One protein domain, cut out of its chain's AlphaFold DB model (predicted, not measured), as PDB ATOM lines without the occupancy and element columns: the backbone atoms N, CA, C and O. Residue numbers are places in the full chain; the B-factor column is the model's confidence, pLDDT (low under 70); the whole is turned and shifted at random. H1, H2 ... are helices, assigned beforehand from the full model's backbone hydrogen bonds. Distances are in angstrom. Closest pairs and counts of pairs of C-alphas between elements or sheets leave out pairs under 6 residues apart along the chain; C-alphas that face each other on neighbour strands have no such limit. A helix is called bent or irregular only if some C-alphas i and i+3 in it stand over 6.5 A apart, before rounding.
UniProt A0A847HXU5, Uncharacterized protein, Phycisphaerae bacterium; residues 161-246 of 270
ATOM      1  N   CYS A 161     179.153 260.509 164.090       95.75
ATOM      2  CA  CYS A 161     180.590 260.244 164.128       95.75
ATOM      3  C   CYS A 161     180.960 258.920 164.825       95.75
ATOM      4  O   CYS A 161     182.143 258.678 165.065       95.75
ATOM      5  N   SER A 162     179.985 258.070 165.174       95.62
ATOM      6  CA  SER A 162     180.207 256.868 165.997       95.62
ATOM      7  C   SER A 162     181.120 255.816 165.353       95.62
ATOM      8  O   SER A 162     181.720 255.023 166.071       95.62
ATOM      9  N   GLN A 163     181.275 255.828 164.023       97.00
ATOM     10  CA  GLN A 163     182.132 254.890 163.282       97.00
ATOM     11  C   GLN A 163     183.348 255.550 162.609       97.00
ATOM     12  O   GLN A 163     183.868 255.052 161.610       97.00
ATOM     13  N   LEU A 164     183.826 256.681 163.137       97.06
ATOM     14  CA  LEU A 164     184.996 257.369 162.580       97.06
ATOM     15  C   LEU A 164     186.268 256.515 162.568       97.06
ATOM     16  O   LEU A 164     187.020 256.578 161.596       97.06
ATOM     17  N   ASP A 165     186.500 255.711 163.608       98.06
ATOM     18  CA  ASP A 165     187.693 254.859 163.687       98.06
ATOM     19  C   ASP A 165     187.759 253.862 162.532       98.06
ATOM     20  O   ASP A 165     188.821 253.682 161.940       98.06
ATOM     21  N   LEU A 166     186.609 253.329 162.112       97.81
ATOM     22  CA  LEU A 166     186.524 252.438 160.962       97.81
ATOM     23  C   LEU A 166     186.973 253.129 159.671       97.81
ATOM     24  O   LEU A 166     187.729 252.558 158.886       97.81
ATOM     25  N   LEU A 167     186.543 254.376 159.456       98.19
ATOM     26  CA  LEU A 167     186.975 255.165 158.302       98.19
ATOM     27  C   LEU A 167     188.468 255.485 158.375       98.19
ATOM     28  O   LEU A 167     189.151 255.448 157.353       98.19
ATOM     29  N   PHE A 168     189.006 255.773 159.560       98.19
ATOM     30  CA  PHE A 168     190.440 255.979 159.692       98.19
ATOM     31  C   PHE A 168     191.243 254.698 159.444       98.19
ATOM     32  O   PHE A 168     192.331 254.784 158.877       98.19
ATOM     33  N   ASP A 169     190.756 253.538 159.880       98.06
ATOM     34  CA  ASP A 169     191.416 252.251 159.651       98.06
ATOM     35  C   ASP A 169     191.387 251.888 158.166       98.06
ATOM     36  O   ASP A 169     192.423 251.529 157.608       98.06
ATOM     37  N   ALA A 170     190.249 252.086 157.496       97.50
ATOM     38  CA  ALA A 170     190.131 251.915 156.050       97.50
ATOM     39  C   ALA A 170     191.039 252.884 155.271       97.50
ATOM     40  O   ALA A 170     191.695 252.481 154.316       97.50
ATOM     41  N   ALA A 171     191.137 254.148 155.697       96.88
ATOM     42  CA  ALA A 171     192.023 255.132 155.073       96.88
ATOM     43  C   ALA A 171     193.514 254.775 155.225       96.88
ATOM     44  O   ALA A 171     194.320 255.089 154.343       96.88
ATOM     45  N   ALA A 172     193.891 254.143 156.341       96.69
ATOM     46  CA  ALA A 172     195.274 253.779 156.636       96.69
ATOM     47  C   ALA A 172     195.684 252.444 156.001       96.69
ATOM     48  O   ALA A 172     196.774 252.357 155.440       96.69
ATOM     49  N   ASN A 173     194.810 251.439 156.085       96.88
ATOM     50  CA  ASN A 173     195.152 250.032 155.869       96.88
ATOM     51  C   ASN A 173     194.317 249.342 154.778       96.88
ATOM     52  O   ASN A 173     194.557 248.170 154.501       96.88
ATOM     53  N   GLY A 174     193.320 250.018 154.199       96.38
ATOM     54  CA  GLY A 174     192.513 249.452 153.119       96.38
ATOM     55  C   GLY A 174     193.302 249.264 151.820       96.38
ATOM     56  O   GLY A 174     194.439 249.719 151.688       96.38
ATOM     57  N   ASP A 175     192.674 248.641 150.828       95.94
ATOM     58  CA  ASP A 175     193.178 248.696 149.451       95.94
ATOM     59  C   ASP A 175     193.120 250.132 148.882       95.94
ATOM     60  O   ASP A 175     192.548 251.041 149.490       95.94
ATOM     61  N   ASP A 176     193.714 250.371 147.710       93.94
ATOM     62  CA  ASP A 176     193.786 251.719 147.129       93.94
ATOM     63  C   ASP A 176     192.407 252.374 146.938       93.94
ATOM     64  O   ASP A 176     192.257 253.581 147.158       93.94
ATOM     65  N   PHE A 177     191.374 251.595 146.599       93.00
ATOM     66  CA  PHE A 177     190.014 252.107 146.431       93.00
ATOM     67  C   PHE A 177     189.363 252.424 147.779       93.00
ATOM     68  O   PHE A 177     188.763 253.490 147.940       93.00
ATOM     69  N   GLN A 178     189.505 251.536 148.763       96.38
ATOM     70  CA  GLN A 178     189.010 251.731 150.126       96.38
ATOM     71  C   GLN A 178     189.661 252.952 150.774       96.38
ATOM     72  O   GLN A 178     188.965 253.792 151.349       96.38
ATOM     73  N   ARG A 179     190.984 253.099 150.623       95.88
ATOM     74  CA  ARG A 179     191.744 254.243 151.136       95.88
ATOM     75  C   ARG A 179     191.299 255.545 150.490       95.88
ATOM     76  O   ARG A 179     191.123 256.544 151.191       95.88
ATOM     77  N   ASN A 180     191.084 255.533 149.174       93.75
ATOM     78  CA  ASN A 180     190.587 256.695 148.448       93.75
ATOM     79  C   ASN A 180     189.186 257.101 148.937       93.75
ATOM     80  O   ASN A 180     188.991 258.251 149.330       93.75
ATOM     81  N   ILE A 181     188.235 256.162 149.026       94.56
ATOM     82  CA  ILE A 181     186.883 256.467 149.520       94.56
ATOM     83  C   ILE A 181     186.909 256.960 150.958       94.56
ATOM     84  O   ILE A 181     186.345 258.013 151.249       94.56
ATOM     85  N   ALA A 182     187.549 256.226 151.865       96.69
ATOM     86  CA  ALA A 182     187.572 256.590 153.273       96.69
ATOM     87  C   ALA A 182     188.240 257.961 153.473       96.69
ATOM     88  O   ALA A 182     187.700 258.825 154.167       96.69
ATOM     89  N   GLY A 183     189.351 258.218 152.774       95.62
ATOM     90  CA  GLY A 183     190.001 259.526 152.743       95.62
ATOM     91  C   GLY A 183     189.103 260.629 152.173       95.62
ATOM     92  O   GLY A 183     189.053 261.726 152.729       95.62
ATOM     93  N   ALA A 184     188.354 260.364 151.100       93.88
ATOM     94  CA  ALA A 184     187.404 261.314 150.520       93.88
ATOM     95  C   ALA A 184     186.247 261.636 151.482       93.88
ATOM     96  O   ALA A 184     185.888 262.805 151.638       93.88
ATOM     97  N   VAL A 185     185.708 260.630 152.175       95.88
ATOM     98  CA  VAL A 185     184.655 260.784 153.192       95.88
ATOM     99  C   VAL A 185     185.158 261.633 154.363       95.88
ATOM    100  O   VAL A 185     184.532 262.642 154.697       95.88
ATOM    101  N   LEU A 186     186.324 261.306 154.934       96.25
ATOM    102  CA  LEU A 186     186.940 262.083 156.018       96.25
ATOM    103  C   LEU A 186     187.225 263.529 155.577       96.25
ATOM    104  O   LEU A 186     186.913 264.490 156.281       96.25
ATOM    105  N   ARG A 187     187.757 263.721 154.370       93.56
ATOM    106  CA  ARG A 187     188.012 265.053 153.803       93.56
ATOM    107  C   ARG A 187     186.739 265.865 153.612       93.56
ATOM    108  O   ARG A 187     186.775 267.083 153.757       93.56
ATOM    109  N   ARG A 188     185.638 265.221 153.231       92.50
ATOM    110  CA  ARG A 188     184.378 265.900 152.937       92.50
ATOM    111  C   ARG A 188     183.622 266.281 154.204       92.50
ATOM    112  O   ARG A 188     183.133 267.404 154.272       92.50
ATOM    113  N   TYR A 189     183.540 265.374 155.174       94.25
ATOM    114  CA  TYR A 189     182.661 265.533 156.335       94.25
ATOM    115  C   TYR A 189     183.413 265.846 157.631       94.25
ATOM    116  O   TYR A 189     182.977 266.707 158.388       94.25
ATOM    117  N   LEU A 190     184.583 265.245 157.872       95.00
ATOM    118  CA  LEU A 190     185.343 265.498 159.100       95.00
ATOM    119  C   LEU A 190     186.150 266.804 159.030       95.00
ATOM    120  O   LEU A 190     186.201 267.551 160.009       95.00
ATOM    121  N   ARG A 191     186.766 267.117 157.881       93.31
ATOM    122  CA  ARG A 191     187.580 268.339 157.728       93.31
ATOM    123  C   ARG A 191     186.826 269.616 158.117       93.31
ATOM    124  O   ARG A 191     187.399 270.372 158.901       93.31
ATOM    125  N   PRO A 192     185.596 269.890 157.633       92.00
ATOM    126  CA  PRO A 192     184.882 271.107 158.018       92.00
ATOM    127  C   PRO A 192     184.657 271.210 159.531       92.00
ATOM    128  O   PRO A 192     184.845 272.285 160.096       92.00
ATOM    129  N   LEU A 193     184.337 270.095 160.199       93.69
ATOM    130  CA  LEU A 193     184.140 270.052 161.652       93.69
ATOM    131  C   LEU A 193     185.437 270.375 162.402       93.69
ATOM    132  O   LEU A 193     185.462 271.192 163.321       93.69
ATOM    133  N   MET A 194     186.553 269.786 161.973       94.94
ATOM    134  CA  MET A 194     187.861 270.058 162.572       94.94
ATOM    135  C   MET A 194     188.367 271.475 162.280       94.94
ATOM    136  O   MET A 194     189.070 272.051 163.110       94.94
ATOM    137  N   GLN A 195     188.037 272.041 161.116       92.56
ATOM    138  CA  GLN A 195     188.348 273.431 160.774       92.56
ATOM    139  C   GLN A 195     187.557 274.405 161.648       92.56
ATOM    140  O   GLN A 195     188.160 275.325 162.194       92.56
ATOM    141  N   ALA A 196     186.259 274.161 161.850       90.88
ATOM    142  CA  ALA A 196     185.426 274.951 162.758       90.88
ATOM    143  C   ALA A 196     185.965 274.931 164.201       90.88
ATOM    144  O   ALA A 196     185.926 275.941 164.896       90.88
ATOM    145  N   ALA A 197     186.554 273.811 164.626       94.25
ATOM    146  CA  ALA A 197     187.194 273.678 165.934       94.25
ATOM    147  C   ALA A 197     188.632 274.237 166.011       94.25
ATOM    148  O   ALA A 197     189.282 274.103 167.049       94.25
ATOM    149  N   GLY A 198     189.186 274.779 164.919       94.31
ATOM    150  CA  GLY A 198     190.583 275.230 164.869       94.31
ATOM    151  C   GLY A 198     191.610 274.104 165.068       94.31
ATOM    152  O   GLY A 198     192.739 274.352 165.486       94.31
ATOM    153  N   ARG A 199     191.227 272.845 164.811       95.62
ATOM    154  CA  ARG A 199     192.079 271.659 165.010       95.62
ATOM    155  C   ARG A 199     192.587 271.034 163.716       95.62
ATOM    156  O   ARG A 199     193.405 270.118 163.781       95.62
ATOM    157  N   TRP A 200     192.168 271.506 162.545       94.19
ATOM    158  CA  TRP A 200     192.701 270.990 161.282       94.19
ATOM    159  C   TRP A 200     194.217 271.257 161.147       94.19
ATOM    160  O   TRP A 200     194.662 272.359 161.471       94.19
ATOM    161  N   PRO A 201     195.041 270.290 160.694       92.12
ATOM    162  CA  PRO A 201     196.471 270.525 160.476       92.12
ATOM    163  C   PRO A 201     196.723 271.613 159.413       92.12
ATOM    164  O   PRO A 201     196.287 271.483 158.272       92.12
ATOM    165  N   VAL A 202     197.422 272.691 159.792       78.25
ATOM    166  CA  VAL A 202     197.546 273.936 158.995       78.25
ATOM    167  C   VAL A 202     198.523 273.812 157.812       78.25
ATOM    168  O   VAL A 202     198.376 274.534 156.836       78.25
ATOM    169  N   ASN A 203     199.447 272.844 157.844       75.56
ATOM    170  CA  ASN A 203     200.511 272.680 156.836       75.56
ATOM    171  C   ASN A 203     200.503 271.306 156.159       75.56
ATOM    172  O   ASN A 203     201.524 270.856 155.645       75.56
ATOM    173  N   ALA A 204     199.385 270.589 156.219       72.75
ATOM    174  CA  ALA A 204     199.307 269.329 155.508       72.75
ATOM    175  C   ALA A 204     199.193 269.632 154.011       72.75
ATOM    176  O   ALA A 204     198.197 270.210 153.572       72.75
ATOM    177  N   ASP A 205     200.221 269.257 153.250       67.12
ATOM    178  CA  ASP A 205     200.155 269.214 151.794       67.12
ATOM    179  C   ASP A 205     199.213 268.074 151.397       67.12
ATOM    180  O   ASP A 205     199.590 266.916 151.212       67.12
ATOM    181  N   ILE A 206     197.921 268.381 151.432       67.94
ATOM    182  CA  ILE A 206     196.877 267.437 151.082       67.94
ATOM    183  C   ILE A 206     196.605 267.662 149.608       67.94
ATOM    184  O   ILE A 206     195.802 268.528 149.247       67.94
ATOM    185  N   SER A 207     197.236 266.845 148.766       70.69
ATOM    186  CA  SER A 207     196.795 266.703 147.382       70.69
ATOM    187  C   SER A 207     195.286 266.467 147.385       70.69
ATOM    188  O   SER A 207     194.791 265.557 148.065       70.69
ATOM    189  N   VAL A 208     194.552 267.321 146.666       66.19
ATOM    190  CA  VAL A 208     193.081 267.314 146.597       66.19
ATOM    191  C   VAL A 208     192.555 265.938 146.181       66.19
ATOM    192  O   VAL A 208     191.510 265.532 146.689       66.19
ATOM    193  N   ASP A 209     193.361 265.188 145.431       70.19
ATOM    194  CA  ASP A 209     193.016 263.888 144.854       70.19
ATOM    195  C   ASP A 209     193.918 262.744 145.361       70.19
ATOM    196  O   ASP A 209     193.789 261.600 144.934       70.19
ATOM    197  N   GLY A 210     194.841 263.033 146.286       78.00
ATOM    198  CA  GLY A 210     195.809 262.064 146.794       78.00
ATOM    199  C   GLY A 210     195.306 261.246 147.982       78.00
ATOM    200  O   GLY A 210     194.570 261.748 148.845       78.00
ATOM    201  N   ILE A 211     195.777 259.998 148.052       87.62
ATOM    202  CA  ILE A 211     195.638 259.138 149.227       87.62
ATOM    203  C   ILE A 211     196.427 259.756 150.386       87.62
ATOM    204  O   ILE A 211     197.579 260.164 150.230       87.62
ATOM    205  N   TRP A 212     195.807 259.840 151.561       90.81
ATOM    206  CA  TRP A 212     196.454 260.387 152.748       90.81
ATOM    207  C   TRP A 212     197.596 259.485 153.224       90.81
ATOM    208  O   TRP A 212     197.485 258.256 153.225       90.81
ATOM    209  N   SER A 213     198.699 260.099 153.661       92.12
ATOM    210  CA  SER A 213     199.788 259.344 154.275       92.12
ATOM    211  C   SER A 213     199.335 258.762 155.624       92.12
ATOM    212  O   SER A 213     198.556 259.409 156.336       92.12
ATOM    213  N   PRO A 214     199.841 257.582 156.031       92.69
ATOM    214  CA  PRO A 214     199.521 257.007 157.340       92.69
ATOM    215  C   PRO A 214     199.812 257.963 158.508       92.69
ATOM    216  O   PRO A 214     199.017 258.061 159.440       92.69
ATOM    217  N   ALA A 215     200.899 258.740 158.423       93.00
ATOM    218  CA  ALA A 215     201.249 259.749 159.425       93.00
ATOM    219  C   ALA A 215     200.205 260.875 159.513       93.00
ATOM    220  O   ALA A 215     199.825 261.286 160.611       93.00
ATOM    221  N   PHE A 216     199.702 261.352 158.369       94.19
ATOM    222  CA  PHE A 216     198.644 262.358 158.350       94.19
ATOM    223  C   PHE A 216     197.332 261.805 158.924       94.19
ATOM    224  O   PHE A 216     196.692 262.475 159.732       94.19
ATOM    225  N   ILE A 217     196.965 260.565 158.580       95.75
ATOM    226  CA  ILE A 217     195.774 259.892 159.123       95.75
ATOM    227  C   ILE A 217     195.862 259.763 160.646       95.75
ATOM    228  O   ILE A 217     194.906 260.113 161.339       95.75
ATOM    229  N   ALA A 218     197.006 259.315 161.173       95.69
ATOM    230  CA  ALA A 218     197.228 259.190 162.611       95.69
ATOM    231  C   ALA A 218     197.100 260.542 163.332       95.69
ATOM    232  O   ALA A 218     196.471 260.627 164.387       95.69
ATOM    233  N   GLU A 219     197.632 261.616 162.740       95.75
ATOM    234  CA  GLU A 219     197.523 262.960 163.306       95.75
ATOM    235  C   GLU A 219     196.079 263.479 163.314       95.75
ATOM    236  O   GLU A 219     195.610 264.002 164.329       95.75
ATOM    237  N   VAL A 220     195.345 263.312 162.209       96.31
ATOM    238  CA  VAL A 220     193.929 263.699 162.126       96.31
ATOM    239  C   VAL A 220     193.098 262.899 163.130       96.31
ATOM    240  O   VAL A 220     192.305 263.502 163.854       96.31
ATOM    241  N   ARG A 221     193.326 261.582 163.243       97.69
ATOM    242  CA  ARG A 221     192.663 260.703 164.223       97.69
ATOM    243  C   ARG A 221     192.904 261.178 165.653       97.69
ATOM    244  O   ARG A 221     191.950 261.400 166.394       97.69
ATOM    245  N   ARG A 222     194.167 261.420 166.024       97.56
ATOM    246  CA  ARG A 222     194.557 261.907 167.358       97.56
ATOM    247  C   ARG A 222     193.852 263.214 167.724       97.56
ATOM    248  O   ARG A 222     193.360 263.362 168.839       97.56
ATOM    249  N   ARG A 223     193.780 264.165 166.788       97.12
ATOM    250  CA  ARG A 223     193.090 265.445 167.009       97.12
ATOM    251  C   ARG A 223     191.576 265.282 167.084       97.12
ATOM    252  O   ARG A 223     190.964 265.876 167.965       97.12
ATOM    253  N   ALA A 224     190.986 264.483 166.198       97.00
ATOM    254  CA  ALA A 224     189.558 264.184 166.202       97.00
ATOM    255  C   ALA A 224     189.106 263.555 167.533       97.00
ATOM    256  O   ALA A 224     188.092 263.976 168.078       97.00
ATOM    257  N   ALA A 225     189.906 262.651 168.110       96.94
ATOM    258  CA  ALA A 225     189.621 262.007 169.395       96.94
ATOM    259  C   ALA A 225     189.555 262.983 170.591       96.94
ATOM    260  O   ALA A 225     188.935 262.682 171.604       96.94
ATOM    261  N   SER A 226     190.168 264.168 170.480       97.00
ATOM    262  CA  SER A 226     190.112 265.218 171.514       97.00
ATOM    263  C   SER A 226     188.908 266.161 171.394       97.00
ATOM    264  O   SER A 226     188.784 267.105 172.175       97.00
ATOM    265  N   LEU A 227     188.043 265.955 170.397       96.44
ATOM    266  CA  LEU A 227     186.920 266.835 170.087       96.44
ATOM    267  C   LEU A 227     185.585 266.174 170.423       96.44
ATOM    268  O   LEU A 227     185.365 265.002 170.133       96.44
ATOM    269  N   ASN A 228     184.633 266.969 170.914       96.25
ATOM    270  CA  ASN A 228     183.228 266.572 170.941       96.25
ATOM    271  C   ASN A 228     182.597 266.820 169.559       96.25
ATOM    272  O   ASN A 228     181.899 267.812 169.341       96.25
ATOM    273  N   LEU A 229     182.909 265.945 168.600       94.62
ATOM    274  CA  LEU A 229     182.449 266.075 167.214       94.62
ATOM    275  C   LEU A 229     180.917 266.132 167.076       94.62
ATOM    276  O   LEU A 229     180.462 267.002 166.333       94.62
ATOM    277  N   PRO A 230     180.111 265.329 167.808       93.38
ATOM    278  CA  PRO A 230     178.653 265.463 167.774       93.38
ATOM    279  C   PRO A 230     178.169 266.866 168.161       93.38
ATOM    280  O   PRO A 230     177.306 267.438 167.497       93.38
ATOM    281  N   GLN A 231     178.764 267.462 169.201       93.69
ATOM    282  CA  GLN A 231     178.425 268.821 169.624       93.69
ATOM    283  C   GLN A 231     178.826 269.859 168.564       93.69
ATOM    284  O   GLN A 231     178.037 270.745 168.246       93.69
ATOM    285  N   ILE A 232     180.022 269.741 167.977       93.50
ATOM    286  CA  ILE A 232     180.488 270.651 166.914       93.50
ATOM    287  C   ILE A 232     179.593 270.554 165.672       93.50
ATOM    288  O   ILE A 232     179.244 271.585 165.092       93.50
ATOM    289  N   ALA A 233     179.202 269.341 165.275       90.00
ATOM    290  CA  ALA A 233     178.319 269.113 164.135       90.00
ATOM    291  C   ALA A 233     176.942 269.759 164.353       90.00
ATOM    292  O   ALA A 233     176.459 270.478 163.477       90.00
ATOM    293  N   ALA A 234     176.368 269.618 165.555       89.75
ATOM    294  CA  ALA A 234     175.104 270.259 165.914       89.75
ATOM    295  C   ALA A 234     175.150 271.796 165.781       89.75
ATOM    296  O   ALA A 234     174.191 272.391 165.288       89.75
ATOM    297  N   TYR A 235     176.267 272.434 166.154       89.69
ATOM    298  CA  TYR A 235     176.441 273.888 166.027       89.69
ATOM    299  C   TYR A 235     176.769 274.355 164.605       89.69
ATOM    300  O   TYR A 235     176.333 275.426 164.194       89.69
ATOM    301  N   SER A 236     177.514 273.560 163.838       84.56
ATOM    302  CA  SER A 236     177.984 273.945 162.498       84.56
ATOM    303  C   SER A 236     176.899 273.805 161.420       84.56
ATOM    304  O   SER A 236     176.979 274.416 160.352       84.56
ATOM    305  N   ARG A 237     175.868 272.992 161.675       72.88
ATOM    306  CA  ARG A 237     174.855 272.604 160.685       72.88
ATOM    307  C   ARG A 237     174.042 273.768 160.101       72.88
ATOM    308  O   ARG A 237     173.902 273.797 158.875       72.88
ATOM    309  N   PRO A 238     173.522 274.736 160.884       76.56
ATOM    310  CA  PRO A 238     172.759 275.850 160.319       76.56
ATOM    311  C   PRO A 238     173.596 276.690 159.344       76.56
ATOM    312  O   PRO A 238     173.119 277.068 158.272       76.56
ATOM    313  N   GLU A 239     174.869 276.915 159.671       77.62
ATOM    314  CA  GLU A 239     175.795 277.686 158.838       77.62
ATOM    315  C   GLU A 239     176.165 276.943 157.552       77.62
ATOM    316  O   GLU A 239     176.167 277.526 156.460       77.62
ATOM    317  N   GLN A 240     176.421 275.635 157.648       71.38
ATOM    318  CA  GLN A 240     176.707 274.804 156.481       71.38
ATOM    319  C   GLN A 240     175.504 274.728 155.536       71.38
ATOM    320  O   GLN A 240     175.658 274.942 154.332       71.38
ATOM    321  N   GLN A 241     174.296 274.511 156.062       74.38
ATOM    322  CA  GLN A 241     173.070 274.482 155.260       74.38
ATOM    323  C   GLN A 241     172.796 275.830 154.579       74.38
ATOM    324  O   GLN A 241     172.451 275.859 153.392       74.38
ATOM    325  N   GLY A 242     173.010 276.944 155.289       74.44
ATOM    326  CA  GLY A 242     172.931 278.289 154.715       74.44
ATOM    327  C   GLY A 242     173.934 278.489 153.575       74.44
ATOM    328  O   GLY A 242     173.575 278.953 152.489       74.44
ATOM    329  N   THR A 243     175.174 278.039 153.772       76.94
ATOM    330  CA  THR A 243     176.243 278.129 152.767       76.94
ATOM    331  C   THR A 243     175.954 277.262 151.538       76.94
ATOM    332  O   THR A 243     176.179 277.693 150.407       76.94
ATOM    333  N   GLU A 244     175.414 276.052 151.704       71.75
ATOM    334  CA  GLU A 244     175.020 275.196 150.580       71.75
ATOM    335  C   GLU A 244     173.824 275.750 149.802       71.75
ATOM    336  O   GLU A 244     173.785 275.665 148.570       71.75
ATOM    337  N   ALA A 245     172.833 276.319 150.493       71.19
ATOM    338  CA  ALA A 245     171.720 277.009 149.851       71.19
ATOM    339  C   ALA A 245     172.224 278.198 149.019       71.19
ATOM    340  O   ALA A 245     171.839 278.341 147.853       71.19
ATOM    341  N   LEU A 246     173.156 278.981 149.573       74.31
ATOM    342  CA  LEU A 246     173.811 280.084 148.879       74.31
ATOM    343  C   LEU A 246     174.615 279.598 147.665       74.31
ATOM    344  O   LEU A 246     174.416 280.110 146.565       74.31
TER     345      LEU A 246
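AT A GLANCE: This is residues 161 to 246 of the 270 residues of an uncharacterized protein of Phycisphaerae bacterium (UniProt A0A847HXU5). A small bundle of three helices, H1, H2 and H3, their centres in a triangle, has a fourth helix, H4, set crosswise at the last residues of H2, and the end of H4, residues 241 to 246, sticks out. H1 and H2 form a helical hairpin, and a long loop, residues 197 to 213, leads back to H3 beside H1. The printed part has 86 residues with four named helices in the order H1, H2, H3, H4 and no named strand: all helix. It is compact, with a radius of gyration of the C-alphas of 13.0 A and spans of 36 by 28 by 26 A.

IN THESE COORDINATES: Find C-alpha 161 at (180.590, 260.244, 164.128); from there H1 runs 19.6 A to residue 173, irregular, with C-alphas 162 and 165 8.1 A apart. H2, residues 176 to 196, runs 29.2 A with a kink of 36 degrees near residue 189; it is neither bent nor irregular, but only just: C-alphas 188 and 191 are 6.3 A apart. H3, residues 214 to 225, spans 16.4 A. H4, residues 229 to 246, runs 24.6 A to C-alpha 246 at (173.811, 280.084, 148.879), irregular, with C-alphas 235 and 238 7.1 A apart and a kink of 48 degrees near residue 236.

HOW THE PARTS SIT: Look first at Ala 171 and Arg 179, the closest C-alphas of H1 and H2, 4.0 A apart: the hairpin's helices touch, H2 with residues 178 to 186 alone, at a steep tilt of 44 degrees, opposite ways. H3 touches H1 at a shallow tilt of 12 degrees, opposite ways, closest at the C-alphas of Ala 172 and Pro 214, 5.4 A. H2 and H3 are close but not clearly touching. H4 touches H2, about perpendicular at 90 degrees, closest at the C-alphas of Leu 193 and Ala 233, 6.4 A. Every O i to N i+4 pair is within hydrogen-bond range in H3, against 6 of 9 in H1, 14 of 17 in H2 and 12 of 14 in H4.

THE WHOLE: The two C-alphas farthest apart, those of Asn 173 and Leu 246, are 37.5 A apart. The printed part has no cut, and the link from H2 to H3 is long, 17 residues. Look there for pLDDT under 70, at residues 205 to 206 and residue 208.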